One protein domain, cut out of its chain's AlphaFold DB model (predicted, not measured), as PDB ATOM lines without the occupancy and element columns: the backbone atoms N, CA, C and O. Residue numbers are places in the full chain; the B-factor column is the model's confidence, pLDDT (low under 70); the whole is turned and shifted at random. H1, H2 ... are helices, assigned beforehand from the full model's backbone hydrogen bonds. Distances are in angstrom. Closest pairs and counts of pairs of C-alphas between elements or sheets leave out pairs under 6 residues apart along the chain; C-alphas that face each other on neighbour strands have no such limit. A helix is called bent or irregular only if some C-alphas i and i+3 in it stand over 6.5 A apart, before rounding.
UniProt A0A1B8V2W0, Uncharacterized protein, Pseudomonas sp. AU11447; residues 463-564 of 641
ATOM      1  N   VAL A 463     289.745 245.660 295.971       78.94
ATOM      2  CA  VAL A 463     289.272 246.370 297.173       78.94
ATOM      3  C   VAL A 463     287.999 245.748 297.779       78.94
ATOM      4  O   VAL A 463     287.729 245.943 298.961       78.94
ATOM      5  N   LEU A 464     287.200 245.027 296.988       80.19
ATOM      6  CA  LEU A 464     285.970 244.354 297.413       80.19
ATOM      7  C   LEU A 464     286.128 242.835 297.561       80.19
ATOM      8  O   LEU A 464     285.397 242.244 298.350       80.19
ATOM      9  N   ASP A 465     287.071 242.219 296.846       74.75
ATOM     10  CA  ASP A 465     287.267 240.762 296.836       74.75
ATOM     11  C   ASP A 465     287.686 240.219 298.217       74.75
ATOM     12  O   ASP A 465     287.040 239.328 298.774       74.75
ATOM     13  N   ASP A 466     288.702 240.826 298.840       75.50
ATOM     14  CA  ASP A 466     289.188 240.411 300.164       75.50
ATOM     15  C   ASP A 466     288.140 240.584 301.284       75.50
ATOM     16  O   ASP A 466     287.918 239.631 302.041       75.50
ATOM     17  N   PRO A 467     287.438 241.734 301.407       84.69
ATOM     18  CA  PRO A 467     286.361 241.883 302.385       84.69
ATOM     19  C   PRO A 467     285.214 240.880 302.218       84.69
ATOM     20  O   PRO A 467     284.674 240.405 303.217       84.69
ATOM     21  N   LEU A 468     284.834 240.535 300.981       83.31
ATOM     22  CA  LEU A 468     283.776 239.552 300.722       83.31
ATOM     23  C   LEU A 468     284.209 238.140 301.129       83.31
ATOM     24  O   LEU A 468     283.437 237.427 301.774       83.31
ATOM     25  N   ARG A 469     285.456 237.760 300.834       81.62
ATOM     26  CA  ARG A 469     286.034 236.481 301.268       81.62
ATOM     27  C   ARG A 469     286.091 236.374 302.794       81.62
ATOM     28  O   ARG A 469     285.722 235.343 303.353       81.62
ATOM     29  N   GLN A 470     286.503 237.446 303.472       83.62
ATOM     30  CA  GLN A 470     286.534 237.507 304.937       83.62
ATOM     31  C   GLN A 470     285.133 237.421 305.548       83.62
ATOM     32  O   GLN A 470     284.939 236.681 306.509       83.62
ATOM     33  N   LEU A 471     284.144 238.118 304.975       84.81
ATOM     34  CA  LEU A 471     282.747 238.012 305.403       84.81
ATOM     35  C   LEU A 471     282.247 236.562 305.296       84.81
ATOM     36  O   LEU A 471     281.631 236.063 306.234       84.81
ATOM     37  N   GLY A 472     282.553 235.880 304.187       83.38
ATOM     38  CA  GLY A 472     282.210 234.470 303.980       83.38
ATOM     39  C   GLY A 472     282.813 233.541 305.038       83.38
ATOM     40  O   GLY A 472     282.106 232.696 305.580       83.38
ATOM     41  N   ALA A 473     284.089 233.735 305.385       83.12
ATOM     42  CA  ALA A 473     284.740 232.971 306.450       83.12
ATOM     43  C   ALA A 473     284.058 233.201 307.811       83.12
ATOM     44  O   ALA A 473     283.682 232.241 308.478       83.12
ATOM     45  N   VAL A 474     283.814 234.467 308.172       84.94
ATOM     46  CA  VAL A 474     283.224 234.852 309.467       84.94
ATOM     47  C   VAL A 474     281.792 234.341 309.636       84.94
ATOM     48  O   VAL A 474     281.422 233.963 310.741       84.94
ATOM     49  N   ILE A 475     280.987 234.271 308.568       88.69
ATOM     50  CA  ILE A 475     279.608 233.744 308.624       88.69
ATOM     51  C   ILE A 475     279.556 232.321 309.199       88.69
ATOM     52  O   ILE A 475     278.585 231.977 309.870       88.69
ATOM     53  N   THR A 476     280.593 231.513 308.967       83.88
ATOM     54  CA  THR A 476     280.662 230.119 309.440       83.88
ATOM     55  C   THR A 476     280.814 230.027 310.962       83.88
ATOM     56  O   THR A 476     280.387 229.042 311.562       83.88
ATOM     57  N   ASP A 477     281.370 231.070 311.585       85.06
ATOM     58  CA  ASP A 477     281.711 231.111 313.009       85.06
ATOM     59  C   ASP A 477     280.681 231.882 313.865       85.06
ATOM     60  O   ASP A 477     280.801 231.917 315.092       85.06
ATOM     61  N   LEU A 478     279.672 232.515 313.247       88.56
ATOM     62  CA  LEU A 478     278.640 233.296 313.943       88.56
ATOM     63  C   LEU A 478     277.506 232.422 314.498       88.56
ATOM     64  O   LEU A 478     277.095 231.431 313.894       88.56
ATOM     65  N   ASP A 479     276.941 232.841 315.632       89.12
ATOM     66  CA  ASP A 479     275.767 232.193 316.212       89.12
ATOM     67  C   ASP A 479     274.449 232.627 315.538       89.12
ATOM     68  O   ASP A 479     274.381 233.588 314.768       89.12
ATOM     69  N   GLY A 480     273.357 231.912 315.830       86.12
ATOM     70  CA  GLY A 480     272.052 232.172 315.209       86.12
ATOM     71  C   GLY A 480     271.471 233.569 315.469       86.12
ATOM     72  O   GLY A 480     270.708 234.068 314.640       86.12
ATOM     73  N   ASN A 481     271.817 234.216 316.586       88.12
ATOM     74  CA  ASN A 481     271.340 235.566 316.890       88.12
ATOM     75  C   ASN A 481     272.109 236.598 316.064       88.12
ATOM     76  O   ASN A 481     271.497 237.477 315.452       88.12
ATOM     77  N   ASP A 482     273.431 236.460 315.998       90.62
ATOM     78  CA  ASP A 482     274.299 237.327 315.203       90.62
ATOM     79  C   ASP A 482     273.993 237.205 313.707       90.62
ATOM     80  O   ASP A 482     273.940 238.215 312.999       90.62
ATOM     81  N   LEU A 483     273.675 235.996 313.232       89.38
ATOM     82  CA  LEU A 483     273.245 235.753 311.853       89.38
ATOM     83  C   LEU A 483     271.969 236.528 311.487       89.38
ATOM     84  O   LEU A 483     271.882 237.066 310.382       89.38
ATOM     85  N   ALA A 484     271.000 236.656 312.400       88.31
ATOM     86  CA  ALA A 484     269.781 237.428 312.144       88.31
ATOM     87  C   ALA A 484     270.065 238.937 311.996       88.31
ATOM     88  O   ALA A 484     269.505 239.606 311.118       88.31
ATOM     89  N   TYR A 485     270.972 239.488 312.811       91.06
ATOM     90  CA  TYR A 485     271.391 240.889 312.695       91.06
ATOM     91  C   TYR A 485     272.258 241.136 311.458       91.06
ATOM     92  O   TYR A 485     272.078 242.157 310.784       91.06
ATOM     93  N   LEU A 486     273.142 240.196 311.116       89.00
ATOM     94  CA  LEU A 486     273.915 240.234 309.880       89.00
ATOM     95  C   LEU A 486     272.991 240.202 308.659       89.00
ATOM     96  O   LEU A 486     273.150 241.025 307.759       89.00
ATOM     97  N   GLN A 487     271.974 239.338 308.650       89.81
ATOM     98  CA  GLN A 487     270.978 239.285 307.579       89.81
ATOM     99  C   GLN A 487     270.277 240.638 307.401       89.81
ATOM    100  O   GLN A 487     270.182 241.137 306.280       89.81
ATOM    101  N   LEU A 488     269.848 241.287 308.491       90.75
ATOM    102  CA  LEU A 488     269.253 242.624 308.425       90.75
ATOM    103  C   LEU A 488     270.236 243.674 307.872       90.75
ATOM    104  O   LEU A 488     269.832 244.550 307.101       90.75
ATOM    105  N   ALA A 489     271.511 243.616 308.263       90.12
ATOM    106  CA  ALA A 489     272.543 244.527 307.772       90.12
ATOM    107  C   ALA A 489     272.805 244.336 306.270       90.12
ATOM    108  O   ALA A 489     272.792 245.313 305.517       90.12
ATOM    109  N   LEU A 490     272.951 243.088 305.822       89.62
ATOM    110  CA  LEU A 490     273.118 242.738 304.413       89.62
ATOM    111  C   LEU A 490     271.894 243.145 303.592       89.62
ATOM    112  O   LEU A 490     272.058 243.766 302.550       89.62
ATOM    113  N   MET A 491     270.669 242.932 304.084       88.81
ATOM    114  CA  MET A 491     269.451 243.395 303.404       88.81
ATOM    115  C   MET A 491     269.448 244.913 303.171       88.81
ATOM    116  O   MET A 491     269.067 245.371 302.092       88.81
ATOM    117  N   LYS A 492     269.904 245.706 304.151       90.06
ATOM    118  CA  LYS A 492     270.031 247.166 304.000       90.06
ATOM    119  C   LYS A 492     271.093 247.546 302.967       90.06
ATOM    120  O   LYS A 492     270.882 248.491 302.207       90.06
ATOM    121  N   LEU A 493     272.224 246.839 302.935       89.38
ATOM    122  CA  LEU A 493     273.274 247.060 301.938       89.38
ATOM    123  C   LEU A 493     272.792 246.682 300.534       89.38
ATOM    124  O   LEU A 493     272.924 247.489 299.620       89.38
ATOM    125  N   THR A 494     272.150 245.527 300.376       87.56
ATOM    126  CA  THR A 494     271.577 245.070 299.105       87.56
ATOM    127  C   THR A 494     270.536 246.050 298.569       87.56
ATOM    128  O   THR A 494     270.557 246.360 297.382       87.56
ATOM    129  N   ALA A 495     269.674 246.605 299.429       86.31
ATOM    130  CA  ALA A 495     268.724 247.643 299.024       86.31
ATOM    131  C   ALA A 495     269.437 248.894 298.477       86.31
ATOM    132  O   ALA A 495     269.096 249.377 297.400       86.31
ATOM    133  N   ARG A 496     270.490 249.366 299.159       89.56
ATOM    134  CA  ARG A 496     271.308 250.500 298.690       89.56
ATOM    135  C   ARG A 496     272.034 250.209 297.380       89.56
ATOM    136  O   ARG A 496     272.186 251.111 296.564       89.56
ATOM    137  N   VAL A 497     272.504 248.978 297.181       87.31
ATOM    138  CA  VAL A 497     273.115 248.551 295.914       87.31
ATOM    139  C   VAL A 497     272.070 248.588 294.799       87.31
ATOM    140  O   VAL A 497     272.319 249.201 293.765       87.31
ATOM    141  N   ALA A 498     270.881 248.024 295.027       84.44
ATOM    142  CA  ALA A 498     269.793 248.022 294.051       84.44
ATOM    143  C   ALA A 498     269.366 249.442 293.635       84.44
ATOM    144  O   ALA A 498     269.152 249.687 292.453       84.44
ATOM    145  N   GLU A 499     269.323 250.396 294.570       86.19
ATOM    146  CA  GLU A 499     269.033 251.814 294.289       86.19
ATOM    147  C   GLU A 499     270.095 252.506 293.416       86.19
ATOM    148  O   GLU A 499     269.816 253.525 292.784       86.19
ATOM    149  N   ARG A 500     271.329 251.988 293.393       89.88
ATOM    150  CA  ARG A 500     272.460 252.571 292.653       89.88
ATOM    151  C   ARG A 500     272.661 251.962 291.271       89.88
ATOM    152  O   ARG A 500     273.343 252.572 290.449       89.88
ATOM    153  N   ILE A 501     272.088 250.791 291.004       87.56
ATOM    154  CA  ILE A 501     272.176 250.150 289.693       87.56
ATOM    155  C   ILE A 501     271.213 250.862 288.742       87.56
ATOM    156  O   ILE A 501     269.999 250.851 288.934       87.56
ATOM    157  N   SER A 502     271.752 251.478 287.688       90.81
ATOM    158  CA  SER A 502     270.907 252.055 286.642       90.81
ATOM    159  C   SER A 502     270.194 250.950 285.843       90.81
ATOM    160  O   SER A 502     270.777 249.882 285.637       90.81
ATOM    161  N   PRO A 503     268.977 251.191 285.316       87.44
ATOM    162  CA  PRO A 503     268.289 250.215 284.467       87.44
ATOM    163  C   PRO A 503     269.103 249.796 283.235       87.44
ATOM    164  O   PRO A 503     269.045 248.642 282.823       87.44
ATOM    165  N   ALA A 504     269.891 250.716 282.669       86.00
ATOM    166  CA  ALA A 504     270.771 250.426 281.540       86.00
ATOM    167  C   ALA A 504     271.875 249.429 281.927       86.00
ATOM    168  O   ALA A 504     272.023 248.407 281.266       86.00
ATOM    169  N   ALA A 505     272.571 249.677 283.041       86.94
ATOM    170  CA  ALA A 505     273.614 248.781 283.536       86.94
ATOM    171  C   ALA A 505     273.056 247.403 283.926       86.94
ATOM    172  O   ALA A 505     273.676 246.385 283.640       86.94
ATOM    173  N   ALA A 506     271.868 247.358 284.542       90.12
ATOM    174  CA  ALA A 506     271.188 246.103 284.855       90.12
ATOM    175  C   ALA A 506     270.933 245.268 283.592       90.12
ATOM    176  O   ALA A 506     271.270 244.090 283.569       90.12
ATOM    177  N   ASN A 507     270.371 245.889 282.552       91.25
ATOM    178  CA  ASN A 507     270.057 245.232 281.284       91.25
ATOM    179  C   ASN A 507     271.304 244.767 280.528       91.25
ATOM    180  O   ASN A 507     271.307 243.682 279.957       91.25
ATOM    181  N   GLU A 508     272.357 245.582 280.503       87.88
ATOM    182  CA  GLU A 508     273.609 245.236 279.828       87.88
ATOM    183  C   GLU A 508     274.270 244.018 280.482       87.88
ATOM    184  O   GLU A 508     274.640 243.065 279.797       87.88
ATOM    185  N   VAL A 509     274.346 244.004 281.817       88.94
ATOM    186  CA  VAL A 509     274.953 242.899 282.570       88.94
ATOM    187  C   VAL A 509     274.174 241.597 282.393       88.94
ATOM    188  O   VAL A 509     274.793 240.549 282.230       88.94
ATOM    189  N   THR A 510     272.838 241.632 282.406       93.06
ATOM    190  CA  THR A 510     272.025 240.413 282.255       93.06
ATOM    191  C   THR A 510     272.032 239.867 280.834       93.06
ATOM    192  O   THR A 510     272.110 238.652 280.670       93.06
ATOM    193  N   VAL A 511     272.005 240.727 279.809       91.69
ATOM    194  CA  VAL A 511     272.171 240.307 278.404       91.69
ATOM    195  C   VAL A 511     273.532 239.657 278.204       91.69
ATOM    196  O   VAL A 511     273.619 238.575 277.629       91.69
ATOM    197  N   LEU A 512     274.588 240.284 278.719       87.31
ATOM    198  CA  LEU A 512     275.943 239.763 278.612       87.31
ATOM    199  C   LEU A 512     276.082 238.414 279.327       87.31
ATOM    200  O   LEU A 512     276.556 237.457 278.726       87.31
ATOM    201  N   ALA A 513     275.585 238.301 280.560       89.38
ATOM    202  CA  ALA A 513     275.596 237.042 281.300       89.38
ATOM    203  C   ALA A 513     274.799 235.931 280.604       89.38
ATOM    204  O   ALA A 513     275.210 234.775 280.637       89.38
ATOM    205  N   TYR A 514     273.681 236.275 279.960       91.62
ATOM    206  CA  TYR A 514     272.898 235.315 279.193       91.62
ATOM    207  C   TYR A 514     273.623 234.868 277.918       91.62
ATOM    208  O   TYR A 514     273.635 233.682 277.623       91.62
ATOM    209  N   ASN A 515     274.270 235.780 277.186       87.38
ATOM    210  CA  ASN A 515     275.099 235.420 276.030       87.38
ATOM    211  C   ASN A 515     276.253 234.492 276.431       87.38
ATOM    212  O   ASN A 515     276.495 233.494 275.762       87.38
ATOM    213  N   ASP A 516     276.902 234.760 277.566       85.19
ATOM    214  CA  ASP A 516     277.955 233.887 278.092       85.19
ATOM    215  C   ASP A 516     277.419 232.494 278.495       85.19
ATOM    216  O   ASP A 516     278.173 231.526 278.497       85.19
ATOM    217  N   PHE A 517     276.126 232.377 278.821       87.75
ATOM    218  CA  PHE A 517     275.457 231.105 279.121       87.75
ATOM    219  C   PHE A 517     275.137 230.286 277.862       87.75
ATOM    220  O   PHE A 517     275.194 229.062 277.912       87.75
ATOM    221  N   ILE A 518     274.816 230.941 276.740       85.94
ATOM    222  CA  ILE A 518     274.427 230.272 275.482       85.94
ATOM    223  C   ILE A 518     275.561 230.165 274.448       85.94
ATOM    224  O   ILE A 518     275.325 229.705 273.328       85.94
ATOM    225  N   SER A 519     276.773 230.602 274.800       79.19
ATOM    226  CA  SER A 519     277.962 230.535 273.942       79.19
ATOM    227  C   SER A 519     278.160 229.118 273.370       79.19
ATOM    228  O   SER A 519     278.026 228.152 274.124       79.19
ATOM    229  N   PRO A 520     278.468 228.955 272.065       68.75
ATOM    230  CA  PRO A 520     278.918 229.977 271.106       68.75
ATOM    231  C   PRO A 520     277.795 230.764 270.406       68.75
ATOM    232  O   PRO A 520     278.074 231.582 269.528       68.75
ATOM    233  N   ASN A 521     276.525 230.529 270.750       79.81
ATOM    234  CA  ASN A 521     275.406 231.286 270.189       79.81
ATOM    235  C   ASN A 521     275.277 232.670 270.846       79.81
ATOM    236  O   ASN A 521     275.796 232.914 271.932       79.81
ATOM    237  N   TYR A 522     274.538 233.573 270.200       82.38
ATOM    238  CA  TYR A 522     274.278 234.922 270.709       82.38
ATOM    239  C   TYR A 522     272.809 235.300 270.535       82.38
ATOM    240  O   TYR A 522     272.140 234.862 269.593       82.38
ATOM    241  N   LEU A 523     272.302 236.132 271.443       85.12
ATOM    242  CA  LEU A 523     270.949 236.668 271.363       85.12
ATOM    243  C   LEU A 523     270.769 237.533 270.110       85.12
ATOM    244  O   LEU A 523     271.609 238.357 269.760       85.12
ATOM    245  N   THR A 524     269.613 237.384 269.469       88.31
ATOM    246  CA  THR A 524     269.110 238.352 268.486       88.31
ATOM    247  C   THR A 524     268.521 239.573 269.199       88.31
ATOM    248  O   THR A 524     268.230 239.511 270.393       88.31
ATOM    249  N   GLU A 525     268.234 240.662 268.473       87.00
ATOM    250  CA  GLU A 525     267.558 241.847 269.042       87.00
ATOM    251  C   GLU A 525     266.242 241.493 269.763       87.00
ATOM    252  O   GLU A 525     265.927 242.040 270.821       87.00
ATOM    253  N   TYR A 526     265.488 240.530 269.220       87.31
ATOM    254  CA  TYR A 526     264.271 240.019 269.849       87.31
ATOM    255  C   TYR A 526     264.571 239.294 271.170       87.31
ATOM    256  O   TYR A 526     263.895 239.520 272.177       87.31
ATOM    257  N   GLY A 527     265.611 238.455 271.186       87.31
ATOM    258  CA  GLY A 527     266.083 237.770 272.388       87.31
ATOM    259  C   GLY A 527     266.554 238.745 273.469       87.31
ATOM    260  O   GLY A 527     266.152 238.616 274.626       87.31
ATOM    261  N   GLU A 528     267.313 239.778 273.099       90.62
ATOM    262  CA  GLU A 528     267.699 240.847 274.025       90.62
ATOM    263  C   GLU A 528     266.479 241.557 274.617       90.62
ATOM    264  O   GLU A 528     266.440 241.822 275.820       90.62
ATOM    265  N   GLY A 529     265.452 241.832 273.805       90.19
ATOM    266  CA  GLY A 529     264.188 242.407 274.266       90.19
ATOM    267  C   GLY A 529     263.511 241.567 275.357       90.19
ATOM    268  O   GLY A 529     263.045 242.115 276.363       90.19
ATOM    269  N   ARG A 530     263.520 240.235 275.216       89.12
ATOM    270  CA  ARG A 530     262.998 239.315 276.242       89.12
ATOM    271  C   ARG A 530     263.842 239.331 277.512       89.12
ATOM    272  O   ARG A 530     263.289 239.491 278.599       89.12
ATOM    273  N   ILE A 531     265.170 239.275 277.403       93.50
ATOM    274  CA  ILE A 531     266.057 239.344 278.577       93.50
ATOM    275  C   ILE A 531     265.901 240.671 279.328       93.50
ATOM    276  O   ILE A 531     265.822 240.678 280.558       93.50
ATOM    277  N   ARG A 532     265.774 241.798 278.620       92.50
ATOM    278  CA  ARG A 532     265.493 243.109 279.231       92.50
ATOM    279  C   ARG A 532     264.137 243.129 279.939       92.50
ATOM    280  O   ARG A 532     264.020 243.712 281.014       92.50
ATOM    281  N   THR A 533     263.130 242.450 279.386       90.00
ATOM    282  CA  THR A 533     261.806 242.303 280.014       90.00
ATOM    283  C   THR A 533     261.902 241.507 281.317       90.00
ATOM    284  O   THR A 533     261.454 241.988 282.358       90.00
ATOM    285  N   LEU A 534     262.575 240.351 281.301       90.94
ATOM    286  CA  LEU A 534     262.853 239.559 282.505       90.94
ATOM    287  C   LEU A 534     263.670 240.364 283.530       90.94
ATOM    288  O   LEU A 534     263.366 240.368 284.721       90.94
ATOM    289  N   THR A 535     264.665 241.124 283.082       92.75
ATOM    290  CA  THR A 535     265.504 241.954 283.959       92.75
ATOM    291  C   THR A 535     264.701 243.068 284.621       92.75
ATOM    292  O   THR A 535     264.806 243.260 285.829       92.75
ATOM    293  N   SER A 536     263.846 243.768 283.871       89.62
ATOM    294  CA  SER A 536     262.946 244.781 284.431       89.62
ATOM    295  C   SER A 536     261.922 244.176 285.393       89.62
ATOM    296  O   SER A 536     261.456 244.862 286.302       89.62
ATOM    297  N   ARG A 537     261.546 242.915 285.174       87.38
ATOM    298  CA  ARG A 537     260.529 242.205 285.947       87.38
ATOM    299  C   ARG A 537     261.060 241.689 287.281       87.38
ATOM    300  O   ARG A 537     260.433 241.913 288.314       87.38
ATOM    301  N   TYR A 538     262.186 240.984 287.250       88.38
ATOM    302  CA  TYR A 538     262.753 240.282 288.404       88.38
ATOM    303  C   TYR A 538     263.908 241.055 289.058       88.38
ATOM    304  O   TYR A 538     264.198 240.847 290.237       88.38
ATOM    305  N   GLY A 539     264.542 241.973 288.327       89.12
ATOM    306  CA  GLY A 539     265.785 242.640 288.711       89.12
ATOM    307  C   GLY A 539     267.024 241.812 288.351       89.12
ATOM    308  O   GLY A 539     266.990 240.582 288.364       89.12
ATOM    309  N   ALA A 540     268.146 242.486 288.073       90.62
ATOM    310  CA  ALA A 540     269.381 241.833 287.623       90.62
ATOM    311  C   ALA A 540     269.909 240.772 288.603       90.62
ATOM    312  O   ALA A 540     270.274 239.682 288.185       90.62
ATOM    313  N   ALA A 541     269.888 241.035 289.914       89.44
ATOM    314  CA  ALA A 541     270.379 240.071 290.903       89.44
ATOM    315  C   ALA A 541     269.563 238.764 290.917       89.44
ATOM    316  O   ALA A 541     270.132 237.678 290.967       89.44
ATOM    317  N   ARG A 542     268.228 238.856 290.828       90.06
ATOM    318  CA  ARG A 542     267.359 237.671 290.743       90.06
ATOM    319  C   ARG A 542     267.493 236.963 289.404       90.06
ATOM    320  O   ARG A 542     267.452 235.741 289.383       90.06
ATOM    321  N   PHE A 543     267.690 237.712 288.321       94.06
ATOM    322  CA  PHE A 543     267.995 237.145 287.011       94.06
ATOM    323  C   PHE A 543     269.267 236.284 287.055       94.06
ATOM    324  O   PHE A 543     269.233 235.122 286.661       94.06
ATOM    325  N   MET A 544     270.356 236.821 287.616       93.62
ATOM    326  CA  MET A 544     271.631 236.109 287.768       93.62
ATOM    327  C   MET A 544     271.504 234.887 288.687       93.62
ATOM    328  O   MET A 544     272.024 233.827 288.361       93.62
ATOM    329  N   GLN A 545     270.741 234.998 289.780       92.38
ATOM    330  CA  GLN A 545     270.405 233.853 290.633       92.38
ATOM    331  C   GLN A 545     269.625 232.772 289.865       92.38
ATOM    332  O   GLN A 545     269.842 231.582 290.076       92.38
ATOM    333  N   GLY A 546     268.711 233.174 288.978       93.38
ATOM    334  CA  GLY A 546     267.977 232.256 288.109       93.38
ATOM    335  C   GLY A 546     268.887 231.532 287.124       93.38
ATOM    336  O   GLY A 546     268.736 230.328 286.954       93.38
ATOM    337  N   LEU A 547     269.849 232.240 286.524       93.44
ATOM    338  CA  LEU A 547     270.865 231.636 285.658       93.44
ATOM    339  C   LEU A 547     271.729 230.628 286.418       93.44
ATOM    340  O   LEU A 547     271.886 229.504 285.959       93.44
ATOM    341  N   GLU A 548     272.228 230.994 287.599       93.94
ATOM    342  CA  GLU A 548     273.010 230.088 288.446       93.94
ATOM    343  C   GLU A 548     272.209 228.836 288.837       93.94
ATOM    344  O   GLU A 548     272.711 227.716 288.754       93.94
ATOM    345  N   ALA A 549     270.946 229.005 289.233       92.00
ATOM    346  CA  ALA A 549     270.071 227.890 289.579       92.00
ATOM    347  C   ALA A 549     269.761 226.991 288.371       92.00
ATOM    348  O   ALA A 549     269.668 225.777 288.531       92.00
ATOM    349  N   LEU A 550     269.619 227.573 287.176       92.19
ATOM    350  CA  LEU A 550     269.392 226.829 285.939       92.19
ATOM    351  C   LEU A 550     270.632 226.028 285.529       92.19
ATOM    352  O   LEU A 550     270.510 224.844 285.243       92.19
ATOM    353  N   MET A 551     271.819 226.642 285.576       89.88
ATOM    354  CA  MET A 551     273.099 225.979 285.287       89.88
ATOM    355  C   MET A 551     273.372 224.785 286.208       89.88
ATOM    356  O   MET A 551     274.002 223.819 285.794       89.88
ATOM    357  N   ASN A 552     272.910 224.858 287.457       88.88
ATOM    358  CA  ASN A 552     273.070 223.793 288.447       88.88
ATOM    359  C   ASN A 552     271.873 222.823 288.491       88.88
ATOM    360  O   ASN A 552     271.819 221.959 289.370       88.88
ATOM    361  N   SER A 553     270.885 222.976 287.602       88.38
ATOM    362  CA  SER A 553     269.691 222.133 287.590       88.38
ATOM    363  C   SER A 553     269.987 220.792 286.907       88.38
ATOM    364  O   SER A 553     270.411 220.791 285.756       88.38
ATOM    365  N   PRO A 554     269.732 219.645 287.565       83.44
ATOM    366  CA  PRO A 554     269.955 218.329 286.960       83.44
ATOM    367  C   PRO A 554     268.949 217.993 285.849       83.44
ATOM    368  O   PRO A 554     269.195 217.078 285.072       83.44
ATOM    369  N   ASP A 555     267.824 218.714 285.791       81.69
ATOM    370  CA  ASP A 555     266.724 218.482 284.848       81.69
ATOM    371  C   ASP A 555     266.801 219.391 283.607       81.69
ATOM    372  O   ASP A 555     265.870 219.391 282.805       81.69
ATOM    373  N   PHE A 556     267.854 220.206 283.480       86.50
ATOM    374  CA  PHE A 556     268.053 221.115 282.355       86.50
ATOM    375  C   PHE A 556     269.128 220.575 281.411       86.50
ATOM    376  O   PHE A 556     270.274 220.379 281.819       86.50
ATOM    377  N   ASP A 557     268.761 220.382 280.148       80.94
ATOM    378  CA  ASP A 557     269.683 220.018 279.074       80.94
ATOM    379  C   ASP A 557     269.855 221.213 278.116       80.94
ATOM    380  O   ASP A 557     268.915 221.560 277.393       80.94
ATOM    381  N   PRO A 558     271.035 221.858 278.072       77.25
ATOM    382  CA  PRO A 558     271.262 223.025 277.225       77.25
ATOM    383  C   PRO A 558     271.146 222.739 275.719       77.25
ATOM    384  O   PRO A 558     270.944 223.693 274.961       77.25
ATOM    385  N   GLU A 559     271.263 221.479 275.278       75.44
ATOM    386  CA  GLU A 559     271.134 221.084 273.868       75.44
ATOM    387  C   GLU A 559     269.681 220.783 273.467       75.44
ATOM    388  O   GLU A 559     269.296 221.028 272.320       75.44
ATOM    389  N   ALA A 560     268.864 220.277 274.397       73.94
ATOM    390  CA  ALA A 560     267.487 219.860 274.126       73.94
ATOM    391  C   ALA A 560     266.427 220.898 274.541       73.94
ATOM    392  O   ALA A 560     265.365 220.981 273.911       73.94
ATOM    393  N   ASP A 561     266.692 221.695 275.576       78.88
ATOM    394  CA  ASP A 561     265.718 222.617 276.152       78.88
ATOM    395  C   ASP A 561     265.789 224.023 275.550       78.88
ATOM    396  O   ASP A 561     266.848 224.592 275.287       78.88
ATOM    397  N   SER A 562     264.622 224.663 275.424       81.12
ATOM    398  CA  SER A 562     264.568 226.089 275.105       81.12
ATOM    399  C   SER A 562     265.032 226.916 276.308       81.12
ATOM    400  O   SER A 562     264.363 226.978 277.345       81.12
ATOM    401  N   GLN A 563     266.170 227.594 276.160       84.19
ATOM    402  CA  GLN A 563     266.912 228.179 277.278       84.19
ATOM    403  C   GLN A 563     266.200 229.388 277.925       84.19
ATOM    404  O   GLN A 563     266.284 229.571 279.139       84.19
ATOM    405  N   ILE A 564     265.482 230.229 277.159       86.75
ATOM    406  CA  ILE A 564     264.758 231.399 277.713       86.75
ATOM    407  C   ILE A 564     263.522 230.958 278.524       86.75
ATOM    408  O   ILE A 564     263.396 231.388 279.673       86.75
TER     409      ILE A 564
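Overview. This is residues 463 to 564 of the 641 residues of an uncharacterized protein of Pseudomonas sp. AU11447 (UniProt A0A1B8V2W0). Two parts sit at opposite ends of a loose, all-helix domain: a narrow V of H1 and the long helix H2, which come close near the link between them, and a cluster of three helices in which H3 and H5 stand side by side and H4 packs on H3 at a steep angle. H2 leads from the V to the cluster, where it joins H3 through a tight link, while residues 463 to 474 of H1 stick out. The printed part has 102 residues with five named helices, H1 to H5 in that order along the chain, and no named strand. The whole is loose, with a radius of gyration of the C-alphas of 16.9 A, and spans 47 by 33 by 25 A.

Arrangement. Start with H1, residues 463 to 475, and H2, residues 480 to 500. They are close but not clearly touching: the closest C-alphas, those of Ile 475 and Leu 483, are 7.4 A apart. Their lines stand at a shallow tilt of 26 degrees, opposite ways. Go on to H3, residues 503 to 518, which is apart from H2 although a tight link of 2 residues joins them. Next comes H4, residues 525 to 538, which touches H3, with the closest C-alphas at Asn 507 and Arg 532, 5.4 A apart. These two run opposite ways at a steep tilt of 62 degrees. H5, residues 540 to 551, touches H3 as well, and its closest C-alphas to H3 are those of Ala 506 and Ala 540, 5.4 A apart. H3 and H5 run the same way at a shallow tilt of 10 degrees. H4 and H5 are close but not clearly touching, with the C-alphas of Thr 535 and Phe 543 closest at 6.2 A; at 71 degrees they are only just about perpendicular. H1 is apart from H3, H4 and H5, and H2 is apart from H4 and H5. In the backbones of H2, H3, H4 and H5 every O i to N i+4 pair is within hydrogen-bond range; in H1 it is 8 of 9.

Along the chain. Find C-alpha 463 at (289.272, 246.370, 297.173), where H1 begins; it measures 19.6 A from first to last C-alpha and is irregular, but only just: C-alphas 463 and 466 are 6.7 A apart. H2 begins at C-alpha 480, (272.052, 232.172, 315.209), and measures 30.4 A. H3 measures 22.7 A and H4 20.0 A. H5, of 12 residues, ends at C-alpha 551, (273.099, 225.979, 285.287).

Size, cuts and confidence. The C-alphas farthest apart, those of Asp 479 and Glu 525, are 48.8 A apart. The printed part has no cut, and none of the links between helices is long. After H5, look along residues 552 to 564, a stretch with no named element, of which 552 to 557 stand free. The mean pLDDT of the printed part is 87.0, and residue 520 is the one printed residue under 70.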